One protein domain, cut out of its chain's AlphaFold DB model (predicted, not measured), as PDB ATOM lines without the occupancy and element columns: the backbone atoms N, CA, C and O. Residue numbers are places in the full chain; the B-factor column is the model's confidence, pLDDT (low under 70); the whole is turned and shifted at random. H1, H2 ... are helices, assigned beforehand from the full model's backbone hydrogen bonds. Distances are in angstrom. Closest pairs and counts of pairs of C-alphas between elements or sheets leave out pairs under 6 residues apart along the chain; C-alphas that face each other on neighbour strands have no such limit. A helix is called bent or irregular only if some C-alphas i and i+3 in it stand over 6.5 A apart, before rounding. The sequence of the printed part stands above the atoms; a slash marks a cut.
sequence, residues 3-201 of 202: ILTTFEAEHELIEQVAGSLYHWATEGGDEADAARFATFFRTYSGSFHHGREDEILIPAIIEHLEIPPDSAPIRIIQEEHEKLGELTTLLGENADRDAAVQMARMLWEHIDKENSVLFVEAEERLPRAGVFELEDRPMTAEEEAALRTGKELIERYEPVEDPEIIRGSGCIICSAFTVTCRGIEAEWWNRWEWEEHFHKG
ATOM      1  N   ILE A   3      -0.790 -25.221 -21.301       95.94
ATOM      2  CA  ILE A   3       0.135 -24.131 -20.951       95.94
ATOM      3  C   ILE A   3      -0.594 -22.806 -20.674       95.94
ATOM      4  O   ILE A   3      -0.240 -22.119 -19.727       95.94
ATOM      5  N   LEU A   4      -1.671 -22.502 -21.410       97.50
ATOM      6  CA  LEU A   4      -2.453 -21.276 -21.208       97.50
ATOM      7  C   LEU A   4      -3.128 -21.275 -19.833       97.50
ATOM      8  O   LEU A   4      -3.007 -20.310 -19.092       97.50
ATOM      9  N   THR A   5      -3.714 -22.406 -19.424       96.94
ATOM     10  CA  THR A   5      -4.277 -22.539 -18.066       96.94
ATOM     11  C   THR A   5      -3.213 -22.459 -16.968       96.94
ATOM     12  O   THR A   5      -3.511 -22.087 -15.836       96.94
ATOM     13  N   THR A   6      -1.964 -22.824 -17.282       97.62
ATOM     14  CA  THR A   6      -0.837 -22.637 -16.362       97.62
ATOM     15  C   THR A   6      -0.496 -21.152 -16.234       97.62
ATOM     16  O   THR A   6      -0.363 -20.687 -15.108       97.62
ATOM     17  N   PHE A   7      -0.406 -20.409 -17.341       98.56
ATOM     18  CA  PHE A   7      -0.146 -18.965 -17.317       98.56
ATOM     19  C   PHE A   7      -1.236 -18.192 -16.570       98.56
ATOM     20  O   PHE A   7      -0.919 -17.376 -15.712       98.56
ATOM     21  N   GLU A   8      -2.512 -18.526 -16.774       98.44
ATOM     22  CA  GLU A   8      -3.616 -17.926 -16.012       98.44
ATOM     23  C   GLU A   8      -3.470 -18.152 -14.495       98.44
ATOM     24  O   GLU A   8      -3.636 -17.228 -13.701       98.44
ATOM     25  N   ALA A   9      -3.091 -19.362 -14.069       98.25
ATOM     26  CA  ALA A   9      -2.853 -19.652 -12.652       98.25
ATOM     27  C   ALA A   9      -1.621 -18.916 -12.087       98.25
ATOM     28  O   ALA A   9      -1.537 -18.651 -10.886       98.25
ATOM     29  N   GLU A  10      -0.642 -18.598 -12.931       98.75
ATOM     30  CA  GLU A  10       0.515 -17.784 -12.554       98.75
ATOM     31  C   GLU A  10       0.132 -16.307 -12.436       98.75
ATOM     32  O   GLU A  10       0.549 -15.661 -11.471       98.75
ATOM     33  N   HIS A  11      -0.734 -15.806 -13.323       98.81
ATOM     34  CA  HIS A  11      -1.334 -14.477 -13.221       98.81
ATOM     35  C   HIS A  11      -2.073 -14.270 -11.903       98.81
ATOM     36  O   HIS A  11      -1.876 -13.234 -11.276       98.81
ATOM     37  N   GLU A  12      -2.825 -15.261 -11.411       98.62
ATOM     38  CA  GLU A  12      -3.489 -15.160 -10.101       98.62
ATOM     39  C   GLU A  12      -2.502 -14.856  -8.958       98.62
ATOM     40  O   GLU A  12      -2.831 -14.137  -8.009       98.62
ATOM     41  N   LEU A  13      -1.283 -15.407  -9.019       98.75
ATOM     42  CA  LEU A  13      -0.237 -15.118  -8.040       98.75
ATOM     43  C   LEU A  13       0.420 -13.761  -8.309       98.75
ATOM     44  O   LEU A  13       0.614 -12.990  -7.368       98.75
ATOM     45  N   ILE A  14       0.782 -13.474  -9.561       98.88
ATOM     46  CA  ILE A  14       1.452 -12.226  -9.950       98.88
ATOM     47  C   ILE A  14       0.572 -11.018  -9.609       98.88
ATOM     48  O   ILE A  14       1.073 -10.057  -9.028       98.88
ATOM     49  N   GLU A  15      -0.734 -11.099  -9.861       98.50
ATOM     50  CA  GLU A  15      -1.722 -10.072  -9.524       98.50
ATOM     51  C   GLU A  15      -1.766  -9.784  -8.018       98.50
ATOM     52  O   GLU A  15      -1.729  -8.624  -7.601       98.50
ATOM     53  N   GLN A  16      -1.770 -10.827  -7.182       98.88
ATOM     54  CA  GLN A  16      -1.744 -10.657  -5.729       98.88
ATOM     55  C   GLN A  16      -0.432 -10.028  -5.251       98.88
ATOM     56  O   GLN A  16      -0.457  -9.119  -4.420       98.88
ATOM     57  N   VAL A  17       0.718 -10.456  -5.785       98.88
ATOM     58  CA  VAL A  17       2.010  -9.855  -5.416       98.88
ATOM     59  C   VAL A  17       2.111  -8.408  -5.914       98.88
ATOM     60  O   VAL A  17       2.686  -7.579  -5.210       98.88
ATOM     61  N   ALA A  18       1.526  -8.067  -7.067       98.88
ATOM     62  CA  ALA A  18       1.421  -6.688  -7.546       98.88
ATOM     63  C   ALA A  18       0.599  -5.819  -6.581       98.88
ATOM     64  O   ALA A  18       1.023  -4.714  -6.241       98.88
ATOM     65  N   GLY A  19      -0.507  -6.343  -6.043       98.81
ATOM     66  CA  GLY A  19      -1.272  -5.650  -5.004       98.81
ATOM     67  C   GLY A  19      -0.516  -5.483  -3.691       98.81
ATOM     68  O   GLY A  19      -0.562  -4.415  -3.079       98.81
ATOM     69  N   SER A  20       0.249  -6.490  -3.273       98.88
ATOM     70  CA  SER A  20       1.140  -6.378  -2.113       98.88
ATOM     71  C   SER A  20       2.274  -5.371  -2.338       98.88
ATOM     72  O   SER A  20       2.640  -4.645  -1.414       98.88
ATOM     73  N   LEU A  21       2.822  -5.297  -3.557       98.88
ATOM     74  CA  LEU A  21       3.827  -4.302  -3.944       98.88
ATOM     75  C   LEU A  21       3.240  -2.891  -3.868       98.88
ATOM     76  O   LEU A  21       3.866  -1.990  -3.308       98.88
ATOM     77  N   TYR A  22       2.032  -2.706  -4.403       98.81
ATOM     78  CA  TYR A  22       1.323  -1.435  -4.355       98.81
ATOM     79  C   TYR A  22       1.044  -0.999  -2.914       98.81
ATOM     80  O   TYR A  22       1.353   0.138  -2.552       98.81
ATOM     81  N   HIS A  23       0.542  -1.911  -2.071       98.69
ATOM     82  CA  HIS A  23       0.372  -1.678  -0.634       98.69
ATOM     83  C   HIS A  23       1.684  -1.207  -0.011       98.69
ATOM     84  O   HIS A  23       1.740  -0.138   0.594       98.69
ATOM     85  N   TRP A  24       2.759  -1.984  -0.185       98.69
ATOM     86  CA  TRP A  24       4.070  -1.658   0.368       98.69
ATOM     87  C   TRP A  24       4.523  -0.263  -0.056       98.69
ATOM     88  O   TRP A  24       5.036   0.483   0.779       98.69
ATOM     89  N   ALA A  25       4.326   0.102  -1.325       98.31
ATOM     90  CA  ALA A  25       4.765   1.374  -1.885       98.31
ATOM     91  C   ALA A  25       3.973   2.572  -1.335       98.31
ATOM     92  O   ALA A  25       4.584   3.605  -1.043       98.31
ATOM     93  N   THR A  26       2.660   2.419  -1.152       98.19
ATOM     94  CA  THR A  26       1.725   3.508  -0.810       98.19
ATOM     95  C   THR A  26       1.488   3.672   0.689       98.19
ATOM     96  O   THR A  26       1.525   4.794   1.192       98.19
ATOM     97  N   GLU A  27       1.330   2.572   1.420       97.31
ATOM     98  CA  GLU A  27       1.069   2.572   2.867       97.31
ATOM     99  C   GLU A  27       2.357   2.453   3.698       97.31
ATOM    100  O   GLU A  27       2.376   2.700   4.907       97.31
ATOM    101  N   GLY A  28       3.471   2.117   3.044       92.75
ATOM    102  CA  GLY A  28       4.755   1.901   3.694       92.75
ATOM    103  C   GLY A  28       5.018   0.434   4.024       92.75
ATOM    104  O   GLY A  28       4.172  -0.447   3.913       92.75
ATOM    105  N   GLY A  29       6.253   0.160   4.427       95.19
ATOM    106  CA  GLY A  29       6.721  -1.186   4.724       95.19
ATOM    107  C   GLY A  29       8.224  -1.201   4.951       95.19
ATOM    108  O   GLY A  29       8.881  -0.162   4.877       95.19
ATOM    109  N   ASP A  30       8.766  -2.379   5.242       96.94
ATOM    110  CA  ASP A  30      10.207  -2.548   5.422       96.94
ATOM    111  C   ASP A  30      10.923  -2.336   4.080       96.94
ATOM    112  O   ASP A  30      10.575  -2.963   3.079       96.94
ATOM    113  N   GLU A  31      11.919  -1.450   4.036       96.00
ATOM    114  CA  GLU A  31      12.704  -1.199   2.819       96.00
ATOM    115  C   GLU A  31      13.455  -2.451   2.356       96.00
ATOM    116  O   GLU A  31      13.661  -2.634   1.156       96.00
ATOM    117  N   ALA A  32      13.800  -3.360   3.275       95.44
ATOM    118  CA  ALA A  32      14.435  -4.626   2.922       95.44
ATOM    119  C   ALA A  32      13.536  -5.524   2.052       95.44
ATOM    120  O   ALA A  32      14.045  -6.375   1.318       95.44
ATOM    121  N   ASP A  33      12.211  -5.331   2.089       98.50
ATOM    122  CA  ASP A  33      11.282  -6.097   1.258       98.50
ATOM    123  C   ASP A  33      11.295  -5.658  -0.213       98.50
ATOM    124  O   ASP A  33      10.921  -6.460  -1.068       98.50
ATOM    125  N   ALA A  34      11.806  -4.465  -0.546       98.62
ATOM    126  CA  ALA A  34      11.951  -4.032  -1.938       98.62
ATOM    127  C   ALA A  34      12.802  -5.016  -2.756       98.62
ATOM    128  O   ALA A  34      12.426  -5.421  -3.857       98.62
ATOM    129  N   ALA A  35      13.913  -5.485  -2.179       98.44
ATOM    130  CA  ALA A  35      14.768  -6.484  -2.812       98.44
ATOM    131  C   ALA A  35      14.048  -7.833  -2.987       98.44
ATOM    132  O   ALA A  35      14.258  -8.511  -3.989       98.44
ATOM    133  N   ARG A  36      13.169  -8.212  -2.049       98.69
ATOM    134  CA  ARG A  36      12.382  -9.456  -2.122       98.69
ATOM    135  C   ARG A  36      11.318  -9.385  -3.216       98.69
ATOM    136  O   ARG A  36      11.207 -10.330  -3.996       98.69
ATOM    137  N   PHE A  37      10.596  -8.267  -3.324       98.88
ATOM    138  CA  PHE A  37       9.700  -8.016  -4.456       98.88
ATOM    139  C   PHE A  37      10.474  -8.055  -5.776       98.88
ATOM    140  O   PHE A  37      10.082  -8.768  -6.697       98.88
ATOM    141  N   ALA A  38      11.619  -7.371  -5.854       98.81
ATOM    142  CA  ALA A  38      12.450  -7.380  -7.051       98.81
ATOM    143  C   ALA A  38      12.944  -8.791  -7.419       98.81
ATOM    144  O   ALA A  38      13.020  -9.114  -8.600       98.81
ATOM    145  N   THR A  39      13.261  -9.653  -6.445       98.69
ATOM    146  CA  THR A  39      13.574 -11.068  -6.701       98.69
ATOM    147  C   THR A  39      12.374 -11.816  -7.277       98.69
ATOM    148  O   THR A  39      12.534 -12.522  -8.269       98.69
ATOM    149  N   PHE A  40      11.177 -11.650  -6.704       98.88
ATOM    150  CA  PHE A  40       9.967 -12.281  -7.238       98.88
ATOM    151  C   PHE A  40       9.724 -11.870  -8.692       98.88
ATOM    152  O   PHE A  40       9.617 -12.730  -9.563       98.88
ATOM    153  N   PHE A  41       9.692 -10.569  -8.976       98.88
ATOM    154  CA  PHE A  41       9.342 -10.104 -10.311       98.88
ATOM    155  C   PHE A  41      10.428 -10.348 -11.350       98.88
ATOM    156  O   PHE A  41      10.112 -10.622 -12.498       98.88
ATOM    157  N   ARG A  42      11.707 -10.323 -10.965       98.81
ATOM    158  CA  ARG A  42      12.802 -10.632 -11.893       98.81
ATOM    159  C   ARG A  42      12.800 -12.103 -12.283       98.81
ATOM    160  O   ARG A  42      12.930 -12.423 -13.458       98.81
ATOM    161  N   THR A  43      12.671 -12.985 -11.296       98.81
ATOM    162  CA  THR A  43      12.877 -14.419 -11.497       98.81
ATOM    163  C   THR A  43      11.581 -15.131 -11.870       98.81
ATOM    164  O   THR A  43      11.564 -15.873 -12.845       98.81
ATOM    165  N   TYR A  44      10.498 -14.925 -11.117       98.88
ATOM    166  CA  TYR A  44       9.244 -15.649 -11.329       98.88
ATOM    167  C   TYR A  44       8.364 -15.002 -12.407       98.88
ATOM    168  O   TYR A  44       8.019 -15.662 -13.378       98.88
ATOM    169  N   SER A  45       8.032 -13.713 -12.283       98.69
ATOM    170  CA  SER A  45       7.228 -13.034 -13.317       98.69
ATOM    171  C   SER A  45       8.033 -12.826 -14.606       98.69
ATOM    172  O   SER A  45       7.572 -13.196 -15.672       98.69
ATOM    173  N   GLY A  46       9.270 -12.331 -14.512       98.69
ATOM    174  CA  GLY A  46      10.129 -12.056 -15.663       98.69
ATOM    175  C   GLY A  46      10.704 -13.315 -16.312       98.69
ATOM    176  O   GLY A  46      10.193 -13.802 -17.309       98.69
ATOM    177  N   SER A  47      11.805 -13.849 -15.775       98.31
ATOM    178  CA  SER A  47      12.547 -14.935 -16.442       98.31
ATOM    179  C   SER A  47      11.774 -16.254 -16.592       98.31
ATOM    180  O   SER A  47      12.105 -17.045 -17.477       98.31
ATOM    181  N   PHE A  48      10.777 -16.520 -15.744       98.69
ATOM    182  CA  PHE A  48       9.998 -17.758 -15.800       98.69
ATOM    183  C   PHE A  48       8.682 -17.619 -16.562       98.69
ATOM    184  O   PHE A  48       8.435 -18.398 -17.482       98.69
ATOM    185  N   HIS A  49       7.825 -16.685 -16.162       98.69
ATOM    186  CA  HIS A  49       6.507 -16.514 -16.759       98.69
ATOM    187  C   HIS A  49       6.594 -15.787 -18.115       98.69
ATOM    188  O   HIS A  49       6.484 -16.475 -19.132       98.69
ATOM    189  N   HIS A  50       6.983 -14.505 -18.156       98.69
ATOM    190  CA  HIS A  50       7.171 -13.772 -19.423       98.69
ATOM    191  C   HIS A  50       8.201 -14.451 -20.332       98.69
ATOM    192  O   HIS A  50       8.025 -14.541 -21.542       98.69
ATOM    193  N   GLY A  51       9.267 -15.018 -19.752       98.38
ATOM    194  CA  GLY A  51      10.267 -15.770 -20.509       98.38
ATOM    195  C   GLY A  51       9.665 -16.938 -21.297       98.38
ATOM    196  O   GLY A  51      10.053 -17.170 -22.437       98.38
ATOM    197  N   ARG A  52       8.677 -17.656 -20.746       98.25
ATOM    198  CA  ARG A  52       7.988 -18.724 -21.489       98.25
ATOM    199  C   ARG A  52       7.002 -18.179 -22.511       98.25
ATOM    200  O   ARG A  52       6.806 -18.815 -23.544       98.25
ATOM    201  N   GLU A  53       6.402 -17.024 -22.280       98.56
ATOM    202  CA  GLU A  53       5.578 -16.381 -23.301       98.56
ATOM    203  C   GLU A  53       6.431 -15.960 -24.499       98.56
ATOM    204  O   GLU A  53       6.119 -16.339 -25.627       98.56
ATOM    205  N   ASP A  54       7.557 -15.296 -24.246       98.19
ATOM    206  CA  ASP A  54       8.498 -14.823 -25.262       98.19
ATOM    207  C   ASP A  54       9.196 -15.965 -26.017       98.19
ATOM    208  O   ASP A  54       9.460 -15.850 -27.217       98.19
ATOM    209  N   GLU A  55       9.501 -17.076 -25.341       97.75
ATOM    210  CA  GLU A  55      10.231 -18.205 -25.933       97.75
ATOM    211  C   GLU A  55       9.319 -19.274 -26.553       97.75
ATOM    212  O   GLU A  55       9.774 -20.023 -27.421       97.75
ATOM    213  N   ILE A  56       8.053 -19.373 -26.124       97.94
ATOM    214  CA  ILE A  56       7.154 -20.480 -26.496       97.94
ATOM    215  C   ILE A  56       5.857 -19.963 -27.120       97.94
ATOM    216  O   ILE A  56       5.563 -20.283 -28.275       97.94
ATOM    217  N   LEU A  57       5.061 -19.186 -26.378       98.25
ATOM    218  CA  LEU A  57       3.711 -18.815 -26.811       98.25
ATOM    219  C   LEU A  57       3.726 -17.836 -27.987       98.25
ATOM    220  O   LEU A  57       3.092 -18.091 -29.011       98.25
ATOM    221  N   ILE A  58       4.453 -16.729 -27.854       97.81
ATOM    222  CA  ILE A  58       4.521 -15.671 -28.864       97.81
ATOM    223  C   ILE A  58       5.114 -16.204 -30.178       97.81
ATOM    224  O   ILE A  58       4.493 -15.986 -31.223       97.81
ATOM    225  N   PRO A  59       6.230 -16.964 -30.182       97.50
ATOM    226  CA  PRO A  59       6.724 -17.600 -31.399       97.50
ATOM    227  C   PRO A  59       5.696 -18.529 -32.049       97.50
ATOM    228  O   PRO A  59       5.516 -18.469 -33.265       97.50
ATOM    229  N   ALA A  60       4.971 -19.332 -31.260       97.38
ATOM    230  CA  ALA A  60       3.934 -20.214 -31.790       97.38
ATOM    231  C   ALA A  60       2.772 -19.433 -32.425       97.38
ATOM    232  O   ALA A  60       2.290 -19.819 -33.489       97.38
ATOM    233  N   ILE A  61       2.345 -18.324 -31.814       96.06
ATOM    234  CA  ILE A  61       1.334 -17.422 -32.382       96.06
ATOM    235  C   ILE A  61       1.817 -16.855 -33.721       96.06
ATOM    236  O   ILE A  61       1.112 -16.965 -34.721       96.06
ATOM    237  N   ILE A  62       3.022 -16.283 -33.759       95.56
ATOM    238  CA  ILE A  62       3.590 -15.674 -34.970       95.56
ATOM    239  C   ILE A  62       3.701 -16.704 -36.099       95.56
ATOM    240  O   ILE A  62       3.259 -16.443 -37.218       95.56
ATOM    241  N   GLU A  63       4.283 -17.873 -35.816       95.56
ATOM    242  CA  GLU A  63       4.552 -18.894 -36.830       95.56
ATOM    243  C   GLU A  63       3.266 -19.553 -37.335       95.56
ATOM    244  O   GLU A  63       3.053 -19.648 -38.543       95.56
ATOM    245  N   HIS A  64       2.395 -20.004 -36.429       94.69
ATOM    246  CA  HIS A  64       1.247 -20.828 -36.804       94.69
ATOM    247  C   HIS A  64       0.008 -20.026 -37.192       94.69
ATOM    248  O   HIS A  64      -0.835 -20.550 -37.922       94.69
ATOM    249  N   LEU A  65      -0.122 -18.785 -36.717       91.50
ATOM    250  CA  LEU A  65      -1.227 -17.898 -37.096       91.50
ATOM    251  C   LEU A  65      -0.822 -16.888 -38.182       91.50
ATOM    252  O   LEU A  65      -1.645 -16.069 -38.584       91.50
ATOM    253  N   GLU A  66       0.427 -16.956 -38.660       90.25
ATOM    254  CA  GLU A  66       0.996 -16.084 -39.699       90.25
ATOM    255  C   GLU A  66       0.835 -14.582 -39.381       90.25
ATOM    256  O   GLU A  66       0.657 -13.745 -40.272       90.25
ATOM    257  N   ILE A  67       0.897 -14.233 -38.091       88.88
ATOM    258  CA  ILE A  67       0.777 -12.856 -37.605       88.88
ATOM    259  C   ILE A  67       2.125 -12.146 -37.782       88.88
ATOM    260  O   ILE A  67       3.146 -12.665 -37.325       88.88
ATOM    261  N   PRO A  68       2.174 -10.953 -38.410       90.06
ATOM    262  CA  PRO A  68       3.407 -10.182 -38.497       90.06
ATOM    263  C   PRO A  68       4.009  -9.939 -37.102       90.06
ATOM    264  O   PRO A  68       3.271  -9.505 -36.214       90.06
ATOM    265  N   PRO A  69       5.320 -10.160 -36.889       87.25
ATOM    266  CA  PRO A  69       5.946  -9.976 -35.576       87.25
ATOM    267  C   PRO A  69       5.806  -8.557 -35.008       87.25
ATOM    268  O   PRO A  69       5.819  -8.368 -33.800       87.25
ATOM    269  N   ASP A  70       5.659  -7.552 -35.873       89.56
ATOM    270  CA  ASP A  70       5.468  -6.145 -35.512       89.56
ATOM    271  C   ASP A  70       3.992  -5.750 -35.319       89.56
ATOM    272  O   ASP A  70       3.687  -4.573 -35.095       89.56
ATOM    273  N   SER A  71       3.068  -6.718 -35.368       91.38
ATOM    274  CA  SER A  71       1.647  -6.492 -35.088       91.38
ATOM    275  C   SER A  71       1.458  -5.942 -33.682       91.38
ATOM    276  O   SER A  71       2.046  -6.441 -32.720       91.38
ATOM    277  N   ALA A  72       0.588  -4.936 -33.547       92.69
ATOM    278  CA  ALA A  72       0.506  -4.144 -32.323       92.69
ATOM    279  C   ALA A  72       0.302  -4.976 -31.038       92.69
ATOM    280  O   ALA A  72       1.064  -4.731 -30.108       92.69
ATOM    281  N   PRO A  73      -0.620  -5.962 -30.952       93.56
ATOM    282  CA  PRO A  73      -0.781  -6.751 -29.727       93.56
ATOM    283  C   PRO A  73       0.486  -7.503 -29.297       93.56
ATOM    284  O   PRO A  73       0.825  -7.454 -28.124       93.56
ATOM    285  N   ILE A  74       1.227  -8.117 -30.231       95.38
ATOM    286  CA  ILE A  74       2.484  -8.820 -29.917       95.38
ATOM    287  C   ILE A  74       3.541  -7.831 -29.433       95.38
ATOM    288  O   ILE A  74       4.109  -7.998 -28.359       95.38
ATOM    289  N   ARG A  75       3.759  -6.761 -30.204       95.94
ATOM    290  CA  ARG A  75       4.770  -5.751 -29.882       95.94
ATOM    291  C   ARG A  75       4.506  -5.088 -28.528       95.94
ATOM    292  O   ARG A  75       5.450  -4.837 -27.792       95.94
ATOM    293  N   ILE A  76       3.246  -4.795 -28.204       96.56
ATOM    294  CA  ILE A  76       2.869  -4.165 -26.930       96.56
ATOM    295  C   ILE A  76       3.229  -5.068 -25.748       96.56
ATOM    296  O   ILE A  76       3.847  -4.579 -24.812       96.56
ATOM    297  N   ILE A  77       2.885  -6.358 -25.807       97.75
ATOM    298  CA  ILE A  77       3.209  -7.320 -24.742       97.75
ATOM    299  C   ILE A  77       4.726  -7.395 -24.530       97.75
ATOM    300  O   ILE A  77       5.202  -7.205 -23.414       97.75
ATOM    301  N   GLN A  78       5.501  -7.524 -25.609       98.00
ATOM    302  CA  GLN A  78       6.966  -7.589 -25.526       98.00
ATOM    303  C   GLN A  78       7.599  -6.293 -24.987       98.00
ATOM    304  O   GLN A  78       8.497  -6.338 -24.149       98.00
ATOM    305  N   GLU A  79       7.119  -5.122 -25.418       98.06
ATOM    306  CA  GLU A  79       7.577  -3.828 -24.888       98.06
ATOM    307  C   GLU A  79       7.227  -3.661 -23.398       98.06
ATOM    308  O   GLU A  79       7.998  -3.074 -22.634       98.06
ATOM    309  N   GLU A  80       6.079  -4.187 -22.963       98.56
ATOM    310  CA  GLU A  80       5.686  -4.206 -21.553       98.56
ATOM    311  C   GLU A  80       6.577  -5.154 -20.732       98.56
ATOM    312  O   GLU A  80       7.022  -4.752 -19.655       98.56
ATOM    313  N   HIS A  81       6.949  -6.335 -21.248       98.69
ATOM    314  CA  HIS A  81       7.925  -7.228 -20.599       98.69
ATOM    315  C   HIS A  81       9.264  -6.523 -20.350       98.69
ATOM    316  O   HIS A  81       9.794  -6.544 -19.232       98.69
ATOM    317  N   GLU A  82       9.800  -5.853 -21.375       98.44
ATOM    318  CA  GLU A  82      11.039  -5.079 -21.264       98.44
ATOM    319  C   GLU A  82      10.902  -3.983 -20.203       98.44
ATOM    320  O   GLU A  82      11.756  -3.845 -19.316       98.44
ATOM    321  N   LYS A  83       9.792  -3.237 -20.238       98.69
ATOM    322  CA  LYS A  83       9.566  -2.129 -19.312       98.69
ATOM    323  C   LYS A  83       9.423  -2.589 -17.862       98.69
ATOM    324  O   LYS A  83       9.962  -1.944 -16.957       98.69
ATOM    325  N   LEU A  84       8.746  -3.708 -17.627       98.75
ATOM    326  CA  LEU A  84       8.641  -4.333 -16.310       98.75
ATOM    327  C   LEU A  84      10.017  -4.768 -15.786       98.75
ATOM    328  O   LEU A  84      10.301  -4.601 -14.595       98.75
ATOM    329  N   GLY A  85      10.912  -5.236 -16.660       98.56
ATOM    330  CA  GLY A  85      12.308  -5.529 -16.319       98.56
ATOM    331  C   GLY A  85      13.100  -4.297 -15.854       98.56
ATOM    332  O   GLY A  85      13.842  -4.361 -14.864       98.56
ATOM    333  N   GLU A  86      12.905  -3.150 -16.511       98.62
ATOM    334  CA  GLU A  86      13.507  -1.874 -16.098       98.62
ATOM    335  C   GLU A  86      13.007  -1.435 -14.714       98.62
ATOM    336  O   GLU A  86      13.808  -1.113 -13.831       98.62
ATOM    337  N   LEU A  87      11.688  -1.464 -14.495       98.75
ATOM    338  CA  LEU A  87      11.067  -1.080 -13.222       98.75
ATOM    339  C   LEU A  87      11.495  -2.007 -12.079       98.75
ATOM    340  O   LEU A  87      11.830  -1.539 -10.990       98.75
ATOM    341  N   THR A  88      11.590  -3.308 -12.350       98.62
ATOM    342  CA  THR A  88      12.102  -4.309 -11.401       98.62
ATOM    343  C   THR A  88      13.546  -4.014 -10.980       98.62
ATOM    344  O   THR A  88      13.945  -4.271  -9.839       98.62
ATOM    345  N   THR A  89      14.359  -3.467 -11.886       98.25
ATOM    346  CA  THR A  89      15.734  -3.059 -11.573       98.25
ATOM    347  C   THR A  89      15.749  -1.841 -10.653       98.25
ATOM    348  O   THR A  89      16.400  -1.893  -9.611       98.25
ATOM    349  N   LEU A  90      14.957  -0.807 -10.956       98.31
ATOM    350  CA  LEU A  90      14.829   0.378 -10.098       98.31
ATOM    351  C   LEU A  90      14.329   0.029  -8.688       98.31
ATOM    352  O   LEU A  90      14.889   0.510  -7.700       98.31
ATOM    353  N   LEU A  91      13.333  -0.856  -8.592       98.25
ATOM    354  CA  LEU A  91      12.815  -1.369  -7.324       98.25
ATOM    355  C   LEU A  91      13.914  -2.056  -6.502       98.25
ATOM    356  O   LEU A  91      14.073  -1.769  -5.318       98.25
ATOM    357  N   GLY A  92      14.686  -2.950  -7.125       97.06
ATOM    358  CA  GLY A  92      15.716  -3.723  -6.430       97.06
ATOM    359  C   GLY A  92      16.937  -2.907  -6.005       97.06
ATOM    360  O   GLY A  92      17.529  -3.202  -4.969       97.06
ATOM    361  N   GLU A  93      17.324  -1.898  -6.787       96.25
ATOM    362  CA  GLU A  93      18.527  -1.098  -6.525       96.25
ATOM    363  C   GLU A  93      18.270   0.079  -5.581       96.25
ATOM    364  O   GLU A  93      19.124   0.398  -4.754       96.25
ATOM    365  N   ASN A  94      17.100   0.714  -5.694       96.56
ATOM    366  CA  ASN A  94      16.826   1.994  -5.038       96.56
ATOM    367  C   ASN A  94      15.632   1.951  -4.077       96.56
ATOM    368  O   ASN A  94      15.311   2.984  -3.493       96.56
ATOM    369  N   ALA A  95      14.962   0.799  -3.929       97.25
ATOM    370  CA  ALA A  95      13.672   0.702  -3.241       97.25
ATOM    371  C   ALA A  95      12.672   1.764  -3.744       97.25
ATOM    372  O   ALA A  95      11.925   2.361  -2.968       97.25
ATOM    373  N   ASP A  96      12.704   2.025  -5.055       98.12
ATOM    374  CA  ASP A  96      11.953   3.104  -5.687       98.12
ATOM    375  C   ASP A  96      10.443   2.821  -5.625       98.12
ATOM    376  O   ASP A  96       9.923   1.906  -6.270       98.12
ATOM    377  N   ARG A  97       9.742   3.614  -4.809       98.00
ATOM    378  CA  ARG A  97       8.300   3.481  -4.571       98.00
ATOM    379  C   ARG A  97       7.468   3.953  -5.756       98.00
ATOM    380  O   ARG A  97       6.412   3.377  -6.004       98.00
ATOM    381  N   ASP A  98       7.940   4.946  -6.503       98.25
ATOM    382  CA  ASP A  98       7.231   5.421  -7.691       98.25
ATOM    383  C   ASP A  98       7.310   4.355  -8.791       98.25
ATOM    384  O   ASP A  98       6.298   4.029  -9.419       98.25
ATOM    385  N   ALA A  99       8.484   3.730  -8.955       98.31
ATOM    386  CA  ALA A  99       8.645   2.578  -9.838       98.31
ATOM    387  C   ALA A  99       7.757   1.401  -9.403       98.31
ATOM    388  O   ALA A  99       7.135   0.767 -10.252       98.31
ATOM    389  N   ALA A 100       7.641   1.136  -8.097       98.62
ATOM    390  CA  ALA A 100       6.778   0.085  -7.558       98.62
ATOM    391  C   ALA A 100       5.290   0.310  -7.880       98.62
ATOM    392  O   ALA A 100       4.611  -0.609  -8.338       98.62
ATOM    393  N   VAL A 101       4.789   1.538  -7.695       98.69
ATOM    394  CA  VAL A 101       3.407   1.906  -8.050       98.69
ATOM    395  C   VAL A 101       3.176   1.772  -9.553       98.69
ATOM    396  O   VAL A 101       2.177   1.187  -9.975       98.69
ATOM    397  N   GLN A 102       4.100   2.286 -10.371       98.44
ATOM    398  CA  GLN A 102       4.005   2.177 -11.826       98.44
ATOM    399  C   GLN A 102       3.982   0.716 -12.280       98.44
ATOM    400  O   GLN A 102       3.203   0.354 -13.159       98.44
ATOM    401  N   MET A 103       4.820  -0.115 -11.672       98.56
ATOM    402  CA  MET A 103       4.939  -1.528 -11.984       98.56
ATOM    403  C   MET A 103       3.675  -2.311 -11.631       98.56
ATOM    404  O   MET A 103       3.205  -3.078 -12.463       98.56
ATOM    405  N   ALA A 104       3.095  -2.092 -10.447       98.75
ATOM    406  CA  ALA A 104       1.839  -2.737 -10.062       98.75
ATOM    407  C   ALA A 104       0.700  -2.389 -11.036       98.75
ATOM    408  O   ALA A 104       0.035  -3.285 -11.552       98.75
ATOM    409  N   ARG A 105       0.544  -1.098 -11.367       98.56
ATOM    410  CA  ARG A 105      -0.444  -0.632 -12.353       98.56
ATOM    411  C   ARG A 105      -0.232  -1.273 -13.727       98.56
ATOM    412  O   ARG A 105      -1.181  -1.755 -14.335       98.56
ATOM    413  N   MET A 106       1.015  -1.306 -14.195       98.19
ATOM    414  CA  MET A 106       1.362  -1.900 -15.487       98.19
ATOM    415  C   MET A 106       1.077  -3.402 -15.524       98.19
ATOM    416  O   MET A 106       0.489  -3.857 -16.494       98.19
ATOM    417  N   LEU A 107       1.432  -4.154 -14.477       98.69
ATOM    418  CA  LEU A 107       1.168  -5.595 -14.393       98.69
ATOM    419  C   LEU A 107      -0.323  -5.915 -14.476       98.69
ATOM    420  O   LEU A 107      -0.711  -6.829 -15.188       98.69
ATOM    421  N   TRP A 108      -1.171  -5.150 -13.794       98.56
ATOM    422  CA  TRP A 108      -2.617  -5.348 -13.860       98.56
ATOM    423  C   TRP A 108      -3.186  -5.123 -15.261       98.56
ATOM    424  O   TRP A 108      -3.954  -5.944 -15.756       98.56
ATOM    425  N   GLU A 109      -2.785  -4.042 -15.932       97.62
ATOM    426  CA  GLU A 109      -3.193  -3.813 -17.322       97.62
ATOM    427  C   GLU A 109      -2.591  -4.835 -18.289       97.62
ATOM    428  O   GLU A 109      -3.184  -5.113 -19.327       97.62
ATOM    429  N   HIS A 110      -1.393  -5.335 -18.009       98.38
ATOM    430  CA  HIS A 110      -0.718  -6.351 -18.809       98.38
ATOM    431  C   HIS A 110      -1.469  -7.685 -18.736       98.38
ATOM    432  O   HIS A 110      -1.948  -8.174 -19.758       98.38
ATOM    433  N   ILE A 111      -1.730  -8.166 -17.517       98.62
ATOM    434  CA  ILE A 111      -2.522  -9.371 -17.241       98.62
ATOM    435  C   ILE A 111      -3.906  -9.278 -17.892       98.62
ATOM    436  O   ILE A 111      -4.381 -10.245 -18.488       98.62
ATOM    437  N   ASP A 112      -4.560  -8.112 -17.832       98.00
ATOM    438  CA  ASP A 112      -5.854  -7.903 -18.487       98.00
ATOM    439  C   ASP A 112      -5.755  -8.083 -20.012       98.00
ATOM    440  O   ASP A 112      -6.623  -8.728 -20.612       98.00
ATOM    441  N   LYS A 113      -4.705  -7.554 -20.659       97.56
ATOM    442  CA  LYS A 113      -4.476  -7.734 -22.106       97.56
ATOM    443  C   LYS A 113      -4.252  -9.201 -22.448       97.56
ATOM    444  O   LYS A 113      -4.805  -9.687 -23.434       97.56
ATOM    445  N   GLU A 114      -3.475  -9.907 -21.647       98.12
ATOM    446  CA  GLU A 114      -3.139 -11.294 -21.934       98.12
ATOM    447  C   GLU A 114      -4.321 -12.225 -21.713       98.12
ATOM    448  O   GLU A 114      -4.760 -12.889 -22.654       98.12
ATOM    449  N   ASN A 115      -4.923 -12.181 -20.524       98.19
ATOM    450  CA  ASN A 115      -6.047 -13.043 -20.160       98.19
ATOM    451  C   ASN A 115      -7.277 -12.817 -21.038       98.19
ATOM    452  O   ASN A 115      -8.056 -13.741 -21.251       98.19
ATOM    453  N   SER A 116      -7.500 -11.591 -21.523       96.00
ATOM    454  CA  SER A 116      -8.720 -11.271 -22.273       96.00
ATOM    455  C   SER A 116      -8.544 -11.155 -23.781       96.00
ATOM    456  O   SER A 116      -9.549 -11.114 -24.494       96.00
ATOM    457  N   VAL A 117      -7.304 -11.085 -24.275       94.50
ATOM    458  CA  VAL A 117      -7.011 -10.978 -25.709       94.50
ATOM    459  C   VAL A 117      -5.989 -12.026 -26.126       94.50
ATOM    460  O   VAL A 117      -6.338 -12.908 -26.904       94.50
ATOM    461  N   LEU A 118      -4.750 -11.961 -25.627       96.31
ATOM    462  CA  LEU A 118      -3.663 -12.806 -26.136       96.31
ATOM    463  C   LEU A 118      -3.968 -14.302 -25.970       96.31
ATOM    464  O   LEU A 118      -3.904 -15.060 -26.939       96.31
ATOM    465  N   PHE A 119      -4.333 -14.721 -24.758       97.62
ATOM    466  CA  PHE A 119      -4.596 -16.121 -24.434       97.62
ATOM    467  C   PHE A 119      -5.893 -16.617 -25.059       97.62
ATOM    468  O   PHE A 119      -5.929 -17.746 -25.541       97.62
ATOM    469  N   VAL A 120      -6.924 -15.769 -25.128       95.50
ATOM    470  CA  VAL A 120      -8.193 -16.099 -25.797       95.50
ATOM    471  C   VAL A 120      -7.953 -16.373 -27.280       95.50
ATOM    472  O   VAL A 120      -8.353 -17.414 -27.800       95.50
ATOM    473  N   GLU A 121      -7.235 -15.483 -27.966       94.19
ATOM    474  CA  GLU A 121      -6.918 -15.650 -29.386       94.19
ATOM    475  C   GLU A 121      -6.014 -16.863 -29.624       94.19
ATOM    476  O   GLU A 121      -6.240 -17.629 -30.564       94.19
ATOM    477  N   ALA A 122      -5.023 -17.085 -28.755       95.81
ATOM    478  CA  ALA A 122      -4.169 -18.263 -28.817       95.81
ATOM    479  C   ALA A 122      -4.975 -19.558 -28.632       95.81
ATOM    480  O   ALA A 122      -4.836 -20.490 -29.428       95.81
ATOM    481  N   GLU A 123      -5.849 -19.619 -27.624       95.94
ATOM    482  CA  GLU A 123      -6.679 -20.788 -27.340       95.94
ATOM    483  C   GLU A 123      -7.655 -21.091 -28.480       95.94
ATOM    484  O   GLU A 123      -7.861 -22.255 -28.828       95.94
ATOM    485  N   GLU A 124      -8.233 -20.064 -29.097       92.50
ATOM    486  CA  GLU A 124      -9.183 -20.259 -30.183       92.50
ATOM    487  C   GLU A 124      -8.526 -20.642 -31.511       92.50
ATOM    488  O   GLU A 124      -9.111 -21.415 -32.284       92.50
ATOM    489  N   ARG A 125      -7.351 -20.077 -31.815       92.75
ATOM    490  CA  ARG A 125      -6.781 -20.096 -33.171       92.75
ATOM    491  C   ARG A 125      -5.662 -21.113 -33.338       92.75
ATOM    492  O   ARG A 125      -5.619 -21.760 -34.386       92.75
ATOM    493  N   LEU A 126      -4.826 -21.350 -32.324       95.62
ATOM    494  CA  LEU A 126      -3.764 -22.363 -32.413       95.62
ATOM    495  C   LEU A 126      -4.322 -23.768 -32.723       95.62
ATOM    496  O   LEU A 126      -3.808 -24.411 -33.643       95.62
ATOM    497  N   PRO A 127      -5.435 -24.229 -32.112       95.25
ATOM    498  CA  PRO A 127      -6.030 -25.516 -32.476       95.25
ATOM    499  C   PRO A 127      -6.540 -25.569 -33.920       95.25
ATOM    500  O   PRO A 127      -6.463 -26.619 -34.562       95.25
ATOM    501  N   ARG A 128      -7.034 -24.448 -34.468       91.94
ATOM    502  CA  ARG A 128      -7.460 -24.356 -35.879       91.94
ATOM    503  C   ARG A 128      -6.264 -24.453 -36.831       91.94
ATOM    504  O   ARG A 128      -6.413 -25.001 -37.920       91.94
ATOM    505  N   ALA A 129      -5.090 -24.000 -36.391       92.56
ATOM    506  CA  ALA A 129      -3.809 -24.167 -37.075       92.56
ATOM    507  C   ALA A 129      -3.139 -25.540 -36.823       92.56
ATOM    508  O   ALA A 129      -2.044 -25.798 -37.316       92.56
ATOM    509  N   GLY A 130      -3.793 -26.449 -36.088       96.12
ATOM    510  CA  GLY A 130      -3.290 -27.798 -35.807       96.12
ATOM    511  C   GLY A 130      -2.351 -27.903 -34.601       96.12
ATOM    512  O   GLY A 130      -1.771 -28.967 -34.378       96.12
ATOM    513  N   VAL A 131      -2.222 -26.836 -33.810       97.25
ATOM    514  CA  VAL A 131      -1.420 -26.791 -32.583       97.25
ATOM    515  C   VAL A 131      -2.338 -26.959 -31.378       97.25
ATOM    516  O   VAL A 131      -3.088 -26.061 -31.009       97.25
ATOM    517  N   PHE A 132      -2.297 -28.139 -30.764       95.94
ATOM    518  CA  PHE A 132      -3.170 -28.477 -29.633       95.94
ATOM    519  C   PHE A 132      -2.478 -28.359 -28.275       95.94
ATOM    520  O   PHE A 132      -3.156 -28.182 -27.268       95.94
ATOM    521  N   GLU A 133      -1.148 -28.452 -28.252       95.94
ATOM    522  CA  GLU A 133      -0.306 -28.321 -27.065       95.94
ATOM    523  C   GLU A 133       1.024 -27.674 -27.456       95.94
ATOM    524  O   GLU A 133       1.500 -27.863 -28.579       95.94
ATOM    525  N   LEU A 134       1.624 -26.954 -26.511       96.75
ATOM    526  CA  LEU A 134       2.970 -26.398 -26.612       96.75
ATOM    527  C   LEU A 134       3.863 -27.057 -25.558       96.75
ATOM    528  O   LEU A 134       3.397 -27.426 -24.476       96.75
ATOM    529  N   GLU A 135       5.137 -27.246 -25.891       93.81
ATOM    530  CA  GLU A 135       6.108 -27.826 -24.965       93.81
ATOM    531  C   GLU A 135       6.450 -26.808 -23.872       93.81
ATOM    532  O   GLU A 135       7.008 -25.755 -24.154       93.81
ATOM    533  N   ASP A 136       6.095 -27.132 -22.630       93.31
ATOM    534  CA  ASP A 136       6.393 -26.334 -21.438       93.31
ATOM    535  C   ASP A 136       7.600 -26.921 -20.687       93.31
ATOM    536  O   ASP A 136       7.952 -28.097 -20.846       93.31
ATOM    537  N   ARG A 137       8.204 -26.122 -19.807       93.94
ATOM    538  CA  ARG A 137       9.297 -26.538 -18.923       93.94
ATOM    539  C   ARG A 137       8.896 -26.425 -17.450       93.94
ATOM    540  O   ARG A 137       8.152 -25.525 -17.073       93.94
ATOM    541  N   PRO A 138       9.424 -27.293 -16.570       94.44
ATOM    542  CA  PRO A 138       9.244 -27.107 -15.137       94.44
ATOM    543  C   PRO A 138      10.007 -25.873 -14.632       94.44
ATOM    544  O   PRO A 138      10.973 -25.416 -15.254       94.44
ATOM    545  N   MET A 139       9.609 -25.390 -13.454       97.50
ATOM    546  CA  MET A 139      10.390 -24.413 -12.698       97.50
ATOM    547  C   MET A 139      11.746 -24.990 -12.275       97.50
ATOM    548  O   MET A 139      11.889 -26.174 -11.955       97.50
ATOM    549  N   THR A 140      12.740 -24.119 -12.215       98.44
ATOM    550  CA  THR A 140      14.010 -24.346 -11.531       98.44
ATOM    551  C   THR A 140      13.865 -24.109 -10.024       98.44
ATOM    552  O   THR A 140      12.926 -23.467  -9.555       98.44
ATOM    553  N   ALA A 141      14.843 -24.568  -9.237       98.50
ATOM    554  CA  ALA A 141      14.848 -24.350  -7.787       98.50
ATOM    555  C   ALA A 141      14.883 -22.858  -7.392       98.50
ATOM    556  O   ALA A 141      14.411 -22.497  -6.312       98.50
ATOM    557  N   GLU A 142      15.453 -22.002  -8.246       98.56
ATOM    558  CA  GLU A 142      15.493 -20.553  -8.041       98.56
ATOM    559  C   GLU A 142      14.115 -19.922  -8.284       98.56
ATOM    560  O   GLU A 142      13.632 -19.164  -7.445       98.56
ATOM    561  N   GLU A 143      13.439 -20.310  -9.366       98.69
ATOM    562  CA  GLU A 143      12.076 -19.864  -9.690       98.69
ATOM    563  C   GLU A 143      11.070 -20.326  -8.622       98.69
ATOM    564  O   GLU A 143      10.244 -19.540  -8.159       98.69
ATOM    565  N   GLU A 144      11.203 -21.557  -8.114       98.69
ATOM    566  CA  GLU A 144      10.406 -22.039  -6.979       98.69
ATOM    567  C   GLU A 144      10.665 -21.239  -5.688       98.69
ATOM    568  O   GLU A 144       9.761 -21.054  -4.868       98.69
ATOM    569  N   ALA A 145      11.903 -20.787  -5.460       98.69
ATOM    570  CA  ALA A 145      12.243 -19.951  -4.311       98.69
ATOM    571  C   ALA A 145      11.681 -18.531  -4.444       98.69
ATOM    572  O   ALA A 145      11.177 -17.979  -3.459       98.69
ATOM    573  N   ALA A 146      11.708 -17.971  -5.652       98.81
ATOM    574  CA  ALA A 146      11.075 -16.699  -5.961       98.81
ATOM    575  C   ALA A 146       9.557 -16.781  -5.745       98.81
ATOM    576  O   ALA A 146       9.009 -15.954  -5.021       98.81
ATOM    577  N   LEU A 147       8.895 -17.840  -6.231       98.75
ATOM    578  CA  LEU A 147       7.473 -18.098  -5.977       98.75
ATOM    579  C   LEU A 147       7.147 -18.098  -4.478       98.75
ATOM    580  O   LEU A 147       6.185 -17.457  -4.050       98.75
ATOM    581  N   ARG A 148       7.942 -18.798  -3.654       98.75
ATOM    582  CA  ARG A 148       7.745 -18.807  -2.191       98.75
ATOM    583  C   ARG A 148       7.888 -17.410  -1.590       98.75
ATOM    584  O   ARG A 148       7.049 -17.025  -0.786       98.75
ATOM    585  N   THR A 149       8.886 -16.649  -2.035       98.69
ATOM    586  CA  THR A 149       9.074 -15.249  -1.628       98.69
ATOM    587  C   THR A 149       7.829 -14.409  -1.922       98.69
ATOM    588  O   THR A 149       7.384 -13.668  -1.050       98.69
ATOM    589  N   GLY A 150       7.223 -14.560  -3.105       98.75
ATOM    590  CA  GLY A 150       5.977 -13.871  -3.461       98.75
ATOM    591  C   GLY A 150       4.830 -14.185  -2.498       98.75
ATOM    592  O   GLY A 150       4.171 -13.279  -1.995       98.75
ATOM    593  N   LYS A 151       4.645 -15.464  -2.153       98.75
ATOM    594  CA  LYS A 151       3.611 -15.891  -1.191       98.75
ATOM    595  C   LYS A 151       3.824 -15.308   0.208       98.75
ATOM    596  O   LYS A 151       2.873 -14.854   0.831       98.75
ATOM    597  N   GLU A 152       5.065 -15.265   0.681       98.75
ATOM    598  CA  GLU A 152       5.398 -14.637   1.967       98.75
ATOM    599  C   GLU A 152       5.128 -13.123   1.970       98.75
ATOM    600  O   GLU A 152       4.805 -12.553   3.013       98.75
ATOM    601  N   LEU A 153       5.289 -12.449   0.827       98.81
ATOM    602  CA  LEU A 153       4.996 -11.021   0.691       98.81
ATOM    603  C   LEU A 153       3.488 -10.751   0.724       98.81
ATOM    604  O   LEU A 153       3.082  -9.789   1.370       98.81
ATOM    605  N   ILE A 154       2.674 -11.632   0.136       98.75
ATOM    606  CA  ILE A 154       1.203 -11.578   0.221       98.75
ATOM    607  C   ILE A 154       0.716 -11.706   1.666       98.75
ATOM    608  O   ILE A 154      -0.167 -10.971   2.099       98.75
ATOM    609  N   GLU A 155       1.315 -12.603   2.451       98.38
ATOM    610  CA  GLU A 155       0.974 -12.747   3.873       98.38
ATOM    611  C   GLU A 155       1.364 -11.516   4.709       98.38
ATOM    612  O   GLU A 155       0.798 -11.282   5.779       98.38
ATOM    613  N   ARG A 156       2.349 -10.740   4.245       98.38
ATOM    614  CA  ARG A 156       2.900  -9.584   4.961       98.38
ATOM    615  C   ARG A 156       2.220  -8.267   4.596       98.38
ATOM    616  O   ARG A 156       2.071  -7.417   5.471       98.38
ATOM    617  N   TYR A 157       1.840  -8.108   3.336       98.56
ATOM    618  CA  TYR A 157       1.197  -6.921   2.790       98.56
ATOM    619  C   TYR A 157      -0.098  -7.355   2.115       98.56
ATOM    620  O   TYR A 157      -0.054  -8.001   1.070       98.56
ATOM    621  N   GLU A 158      -1.241  -7.015   2.716       98.00
ATOM    622  CA  GLU A 158      -2.556  -7.349   2.162       98.00
ATOM    623  C   GLU A 158      -2.651  -6.834   0.716       98.00
ATOM    624  O   GLU A 158      -2.459  -5.631   0.511       98.00
ATOM    625  N   PRO A 159      -2.912  -7.705  -0.280       98.31
ATOM    626  CA  PRO A 159      -3.069  -7.267  -1.657       98.31
ATOM    627  C   PRO A 159      -4.207  -6.259  -1.778       98.31
ATOM    628  O   PRO A 159      -5.343  -6.542  -1.394       98.31
ATOM    629  N   VAL A 160      -3.903  -5.087  -2.329       97.44
ATOM    630  CA  VAL A 160      -4.896  -4.062  -2.652       97.44
ATOM    631  C   VAL A 160      -4.698  -3.597  -4.085       97.44
ATOM    632  O   VAL A 160      -3.582  -3.609  -4.601       97.44
ATOM    633  N   GLU A 161      -5.783  -3.173  -4.718       94.44
ATOM    634  CA  GLU A 161      -5.743  -2.568  -6.045       94.44
ATOM    635  C   GLU A 161      -5.792  -1.045  -5.956       94.44
ATOM    636  O   GLU A 161      -6.385  -0.468  -5.039       94.44
ATOM    637  N   ASP A 162      -5.183  -0.394  -6.943       96.75
ATOM    638  CA  ASP A 162      -5.281   1.048  -7.088       96.75
ATOM    639  C   ASP A 162      -6.692   1.451  -7.550       96.75
ATOM    640  O   ASP A 162      -7.100   1.065  -8.643       96.75
ATOM    641  N   PRO A 163      -7.448   2.264  -6.792       92.69
ATOM    642  CA  PRO A 163      -8.797   2.661  -7.191       92.69
ATOM    643  C   PRO A 163      -8.844   3.559  -8.440       92.69
ATOM    644  O   PRO A 163      -9.928   3.788  -8.978       92.69
ATOM    645  N   GLU A 164      -7.712   4.114  -8.881       93.19
ATOM    646  CA  GLU A 164      -7.620   4.962 -10.072       93.19
ATOM    647  C   GLU A 164      -7.456   4.163 -11.372       93.19
ATOM    648  O   GLU A 164      -7.649   4.731 -12.450       93.19
ATOM    649  N   ILE A 165      -7.104   2.874 -11.299       92.25
ATOM    650  CA  ILE A 165      -6.895   2.058 -12.496       92.25
ATOM    651  C   ILE A 165      -8.215   1.491 -13.016       92.25
ATOM    652  O   ILE A 165      -9.080   1.044 -12.263       92.25
ATOM    653  N   ILE A 166      -8.377   1.512 -14.338       90.56
ATOM    654  CA  ILE A 166      -9.524   0.897 -15.001       90.56
ATOM    655  C   ILE A 166      -9.098  -0.493 -15.462       90.56
ATOM    656  O   ILE A 166      -8.255  -0.622 -16.342       90.56
ATOM    657  N   ARG A 167      -9.712  -1.513 -14.864       92.69
ATOM    658  CA  ARG A 167      -9.522  -2.928 -15.201       92.69
ATOM    659  C   ARG A 167     -10.638  -3.430 -16.106       92.69
ATOM    660  O   ARG A 167     -11.773  -2.944 -16.030       92.69
ATOM    661  N   GLY A 168     -10.354  -4.448 -16.910       91.12
ATOM    662  CA  GLY A 168     -11.402  -5.190 -17.601       91.12
ATOM    663  C   GLY A 168     -10.941  -5.987 -18.810       91.12
ATOM    664  O   GLY A 168      -9.765  -6.068 -19.137       91.12
ATOM    665  N   SER A 169     -11.918  -6.596 -19.477       92.75
ATOM    666  CA  SER A 169     -11.674  -7.574 -20.534       92.75
ATOM    667  C   SER A 169     -11.942  -7.017 -21.931       92.75
ATOM    668  O   SER A 169     -12.917  -6.294 -22.162       92.75
ATOM    669  N   GLY A 170     -11.117  -7.449 -22.882       91.00
ATOM    670  CA  GLY A 170     -11.253  -7.183 -24.306       91.00
ATOM    671  C   GLY A 170     -10.718  -5.816 -24.730       91.00
ATOM    672  O   GLY A 170     -10.378  -4.951 -23.920       91.00
ATOM    673  N   CYS A 171     -10.671  -5.593 -26.046       91.44
ATOM    674  CA  CYS A 171     -10.048  -4.396 -26.612       91.44
ATOM    675  C   CYS A 171     -10.687  -3.084 -26.134       91.44
ATOM    676  O   CYS A 171      -9.975  -2.108 -25.971       91.44
ATOM    677  N   ILE A 172     -11.996  -3.036 -25.865       90.75
ATOM    678  CA  ILE A 172     -12.681  -1.778 -25.512       90.75
ATOM    679  C   ILE A 172     -12.145  -1.165 -24.208       90.75
ATOM    680  O   ILE A 172     -12.111   0.059 -24.091       90.75
ATOM    681  N   ILE A 173     -11.741  -1.998 -23.244       90.25
ATOM    682  CA  ILE A 173     -11.213  -1.545 -21.946       90.25
ATOM    683  C   ILE A 173      -9.681  -1.417 -21.966       90.25
ATOM    684  O   ILE A 173      -9.110  -0.705 -21.146       90.25
ATOM    685  N   CYS A 174      -9.013  -2.049 -22.932       91.44
ATOM    686  CA  CYS A 174      -7.562  -2.023 -23.066       91.44
ATOM    687  C   CYS A 174      -7.023  -0.601 -23.303       91.44
ATOM    688  O   CYS A 174      -7.403   0.075 -24.262       91.44
ATOM    689  N   SER A 175      -6.049  -0.189 -22.486       91.06
ATOM    690  CA  SER A 175      -5.405   1.131 -22.548       91.06
ATOM    691  C   SER A 175      -4.702   1.425 -23.884       91.06
ATOM    692  O   SER A 175      -4.545   2.587 -24.263       91.06
ATOM    693  N   ALA A 176      -4.330   0.392 -24.649       91.94
ATOM    694  CA  ALA A 176      -3.711   0.540 -25.967       91.94
ATOM    695  C   ALA A 176      -4.715   0.710 -27.122       91.94
ATOM    696  O   ALA A 176      -4.335   1.150 -28.218       91.94
ATOM    697  N   PHE A 177      -5.985   0.349 -26.922       92.62
ATOM    698  CA  PHE A 177      -6.975   0.330 -27.994       92.62
ATOM    699  C   PHE A 177      -7.289   1.741 -28.491       92.62
ATOM    700  O   PHE A 177      -7.554   2.661 -27.723       92.62
ATOM    701  N   THR A 178      -7.249   1.917 -29.810       90.06
ATOM    702  CA  THR A 178      -7.360   3.197 -30.534       90.06
ATOM    703  C   THR A 178      -6.242   4.214 -30.271       90.06
ATOM    704  O   THR A 178      -6.255   5.288 -30.874       90.06
ATOM    705  N   VAL A 179      -5.246   3.870 -29.447       91.75
ATOM    706  CA  VAL A 179      -4.076   4.713 -29.154       91.75
ATOM    707  C   VAL A 179      -2.854   4.207 -29.919       91.75
ATOM    708  O   VAL A 179      -2.318   4.911 -30.773       91.75
ATOM    709  N   THR A 180      -2.442   2.969 -29.647       92.81
ATOM    710  CA  THR A 180      -1.284   2.302 -30.277       92.81
ATOM    711  C   THR A 180      -1.642   0.963 -30.925       92.81
ATOM    712  O   THR A 180      -0.813   0.395 -31.633       92.81
ATOM    713  N   CYS A 181      -2.873   0.480 -30.733       94.06
ATOM    714  CA  CYS A 181      -3.426  -0.738 -31.323       94.06
ATOM    715  C   CYS A 181      -4.816  -0.457 -31.914       94.06
ATOM    716  O   CYS A 181      -5.642   0.195 -31.274       94.06
ATOM    717  N   ARG A 182      -5.118  -0.956 -33.121       92.44
ATOM    718  CA  ARG A 182      -6.430  -0.750 -33.772       92.44
ATOM    719  C   ARG A 182      -7.495  -1.779 -33.379       92.44
ATOM    720  O   ARG A 182      -8.599  -1.719 -33.913       92.44
ATOM    721  N   GLY A 183      -7.186  -2.671 -32.440       91.31
ATOM    722  CA  GLY A 183      -8.060  -3.766 -32.012       91.31
ATOM    723  C   GLY A 183      -7.731  -5.080 -32.707       91.31
ATOM    724  O   GLY A 183      -7.148  -5.090 -33.793       91.31
ATOM    725  N   ILE A 184      -8.094  -6.188 -32.068       89.56
ATOM    726  CA  ILE A 184      -7.669  -7.524 -32.493       89.56
ATOM    727  C   ILE A 184      -8.147  -7.863 -33.907       89.56
ATOM    728  O   ILE A 184      -7.382  -8.381 -34.719       89.56
ATOM    729  N   GLU A 185      -9.363  -7.450 -34.260       87.31
ATOM    730  CA  GLU A 185      -9.955  -7.701 -35.572       87.31
ATOM    731  C   GLU A 185      -9.247  -6.911 -36.684       87.31
ATOM    732  O   GLU A 185      -9.196  -7.334 -37.837       87.31
ATOM    733  N   ALA A 186      -8.682  -5.747 -36.358       88.06
ATOM    734  CA  ALA A 186      -7.949  -4.929 -37.319       88.06
ATOM    735  C   ALA A 186      -6.472  -5.327 -37.439       88.06
ATOM    736  O   ALA A 186      -5.873  -5.111 -38.495       88.06
ATOM    737  N   GLU A 187      -5.881  -5.852 -36.364       89.69
ATOM    738  CA  GLU A 187      -4.455  -6.173 -36.314       89.69
ATOM    739  C   GLU A 187      -4.156  -7.628 -36.678       89.69
ATOM    740  O   GLU A 187      -3.120  -7.886 -37.283       89.69
ATOM    741  N   TRP A 188      -5.020  -8.578 -36.315       88.06
ATOM    742  CA  TRP A 188      -4.715 -10.006 -36.440       88.06
ATOM    743  C   TRP A 188      -5.631 -10.777 -37.386       88.06
ATOM    744  O   TRP A 188      -5.267 -11.881 -37.792       88.06
ATOM    745  N   TRP A 189      -6.825 -10.273 -37.709       83.44
ATOM    746  CA  TRP A 189      -7.734 -11.033 -38.568       83.44
ATOM    747  C   TRP A 189      -7.357 -10.889 -40.037       83.44
ATOM    748  O   TRP A 189      -7.254  -9.787 -40.586       83.44
ATOM    749  N   ASN A 190      -7.219 -12.025 -40.709       74.50
ATOM    750  CA  ASN A 190      -7.076 -12.070 -42.151       74.50
ATOM    751  C   ASN A 190      -8.446 -11.940 -42.847       74.50
ATOM    752  O   ASN A 190      -9.517 -11.977 -42.238       74.50
ATOM    753  N   ARG A 191      -8.421 -11.784 -44.176       71.50
ATOM    754  CA  ARG A 191      -9.641 -11.604 -44.978       71.50
ATOM    755  C   ARG A 191     -10.645 -12.752 -44.814       71.50
ATOM    756  O   ARG A 191     -11.846 -12.505 -44.853       71.50
ATOM    757  N   TRP A 192     -10.167 -13.984 -44.667       70.25
ATOM    758  CA  TRP A 192     -11.038 -15.147 -44.530       70.25
ATOM    759  C   TRP A 192     -11.718 -15.190 -43.157       70.25
ATOM    760  O   TRP A 192     -12.903 -15.493 -43.096       70.25
ATOM    761  N   GLU A 193     -11.026 -14.814 -42.080       76.12
ATOM    762  CA  GLU A 193     -11.608 -14.720 -40.730       76.12
ATOM    763  C   GLU A 193     -12.704 -13.647 -40.669       76.12
ATOM    764  O   GLU A 193     -13.783 -13.881 -40.123       76.12
ATOM    765  N   TRP A 194     -12.482 -12.511 -41.341       74.06
ATOM    766  CA  TRP A 194     -13.522 -11.506 -41.555       74.06
ATOM    767  C   TRP A 194     -14.732 -12.075 -42.310       74.06
ATOM    768  O   TRP A 194     -15.878 -11.848 -41.918       74.06
ATOM    769  N   GLU A 195     -14.501 -12.829 -43.386       72.88
ATOM    770  CA  GLU A 195     -15.573 -13.461 -44.156       72.88
ATOM    771  C   GLU A 195     -16.324 -14.511 -43.309       72.88
ATOM    772  O   GLU A 195     -17.554 -14.487 -43.279       72.88
ATOM    773  N   GLU A 196     -15.638 -15.367 -42.552       71.62
ATOM    774  CA  GLU A 196     -16.256 -16.372 -41.679       71.62
ATOM    775  C   GLU A 196     -17.118 -15.734 -40.577       71.62
ATOM    776  O   GLU A 196     -18.262 -16.156 -40.374       71.62
ATOM    777  N   HIS A 197     -16.613 -14.694 -39.905       68.75
ATOM    778  CA  HIS A 197     -17.331 -14.000 -38.836       68.75
ATOM    779  C   HIS A 197     -18.651 -13.394 -39.338       68.75
ATOM    780  O   HIS A 197     -19.705 -13.586 -38.727       68.75
ATOM    781  N   PHE A 198     -18.632 -12.736 -40.502       62.28
ATOM    782  CA  PHE A 198     -19.839 -12.146 -41.087       62.28
ATOM    783  C   PHE A 198     -20.788 -13.171 -41.730       62.28
ATOM    784  O   PHE A 198     -21.986 -12.905 -41.813       62.28
ATOM    785  N   HIS A 199     -20.306 -14.344 -42.156       57.56
ATOM    786  CA  HIS A 199     -21.159 -15.388 -42.745       57.56
ATOM    787  C   HIS A 199     -21.782 -16.331 -41.703       57.56
ATOM    788  O   HIS A 199     -22.779 -16.982 -42.007       57.56
ATOM    789  N   LYS A 200     -21.253 -16.382 -40.473       55.19
ATOM    790  CA  LYS A 200     -21.878 -17.083 -39.334       55.19
ATOM    791  C   LYS A 200     -22.969 -16.261 -38.623       55.19
ATOM    792  O   LYS A 200     -23.639 -16.788 -37.741       55.19
ATOM    793  N   GLY A 201     -23.165 -14.996 -39.010       50.41
ATOM    794  CA  GLY A 201     -24.162 -14.076 -38.444       50.41
ATOM    795  C   GLY A 201     -25.558 -14.096 -39.091       50.41
ATOM    796  O   GLY A 201     -26.330 -13.163 -38.858       50.41
TER     797      GLY A 201
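Overview. This is residues 3 to 201 of the 202 residues of the protein "Hemerythrin domain-containing protein" of Acidobacteria bacterium (UniProt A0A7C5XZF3). Four long helices, H1 to H4, stand side by side in an up-and-down bundle, and H5 crosses steeply over H1 and H2 on one side of it. From H5 a long stretch without a named element, residues 157 to 183, runs back along the bundle to the short helices H6 and H7 at the far end, where residues 195 to 201 stick out. The printed part has 199 residues with seven named helices, H1 to H7 in chain order, and no named strand; its class is all helix. It is compact, with a radius of gyration of the C-alphas of 17.7 A, yet elongated, spanning 58 by 37 by 25 A.

Along the chain. Find C-alpha 3 at (0.135, -24.131, -20.951); from there H1 runs 35.8 A to C-alpha 27 at (1.069, 2.572, 2.867). H2, residues 32 to 64, runs 44.9 A and is irregular, but only just: C-alphas 55 and 58 are 6.9 A apart. Next come H3, residues 72 to 94, 32.4 A, and H4, residues 97 to 125, 40.0 A. H4 has a kink of 31 degrees near residue 113 and is only just irregular, with C-alphas 116 and 119 6.7 A apart. H5, residues 141 to 156, runs 22.9 A; H6 is residues 184 to 187, 5.2 A. H7, residues 191 to 199, 12.3 A, ends with C-alpha 199 at (-21.159, -15.388, -42.745).

Arrangement. Start with the bundle of H1, H2, H3 and H4, up and down: each helix runs against the one before it. H1 and H2 form a helical hairpin and touch at a shallow tilt of 31 degrees, H2 with residues 37 to 49 alone; their closest C-alphas, Ile 14 and Ser 45, are 6.7 A apart. The hairpin of H2 and H3 touches closest at C-alphas Ala 35 and Gly 92, 4.6 A, and that of H3 and H4 at Leu 87 and Ala 99, 5.5 A. H1 and H4 touch, opposite ways at a shallow tilt of 17 degrees, closest at C-alphas Ala 18 and Ala 104, 4.7 A. H1 and H3 are apart. Look outward to H5: its residues 150 to 156 alone touch H1 at a steep tilt of 46 degrees, with C-alphas Ser 20 and Ile 154 closest at 5.7 A. H5 also touches H2, residues 36 to 48 alone, at a steep tilt of 56 degrees, with C-alphas Phe 40 and Ala 146 closest at 4.7 A. Over the six touching pairs with a tilt the packing is mostly aligned, but only just, with 4 shallow. H6 and H3 only just touch, with 3 pairs of C-alphas within 8 A, through residues 72 to 73 of H3 alone; the closest are Ala 72 and Glu 187, 6.7 A. H7 touches no helix. In H3, H5 and H7 every O i to N i+4 pair is within hydrogen-bond range, against 19 of 21 in H1, 20 of 29 in H2 and 23 of 25 in H4; H6 is too short for such a pair.

Size, cuts and confidence. The two C-alphas farthest apart, Asp 30 and His 199, are 58.9 A from each other. The printed part has no cut. The links H4 to H5 and H5 to H6 are long, 15 and 27 residues. The mean pLDDT of the printed part is 94.5; look for values under 70 at residues 197 to 201.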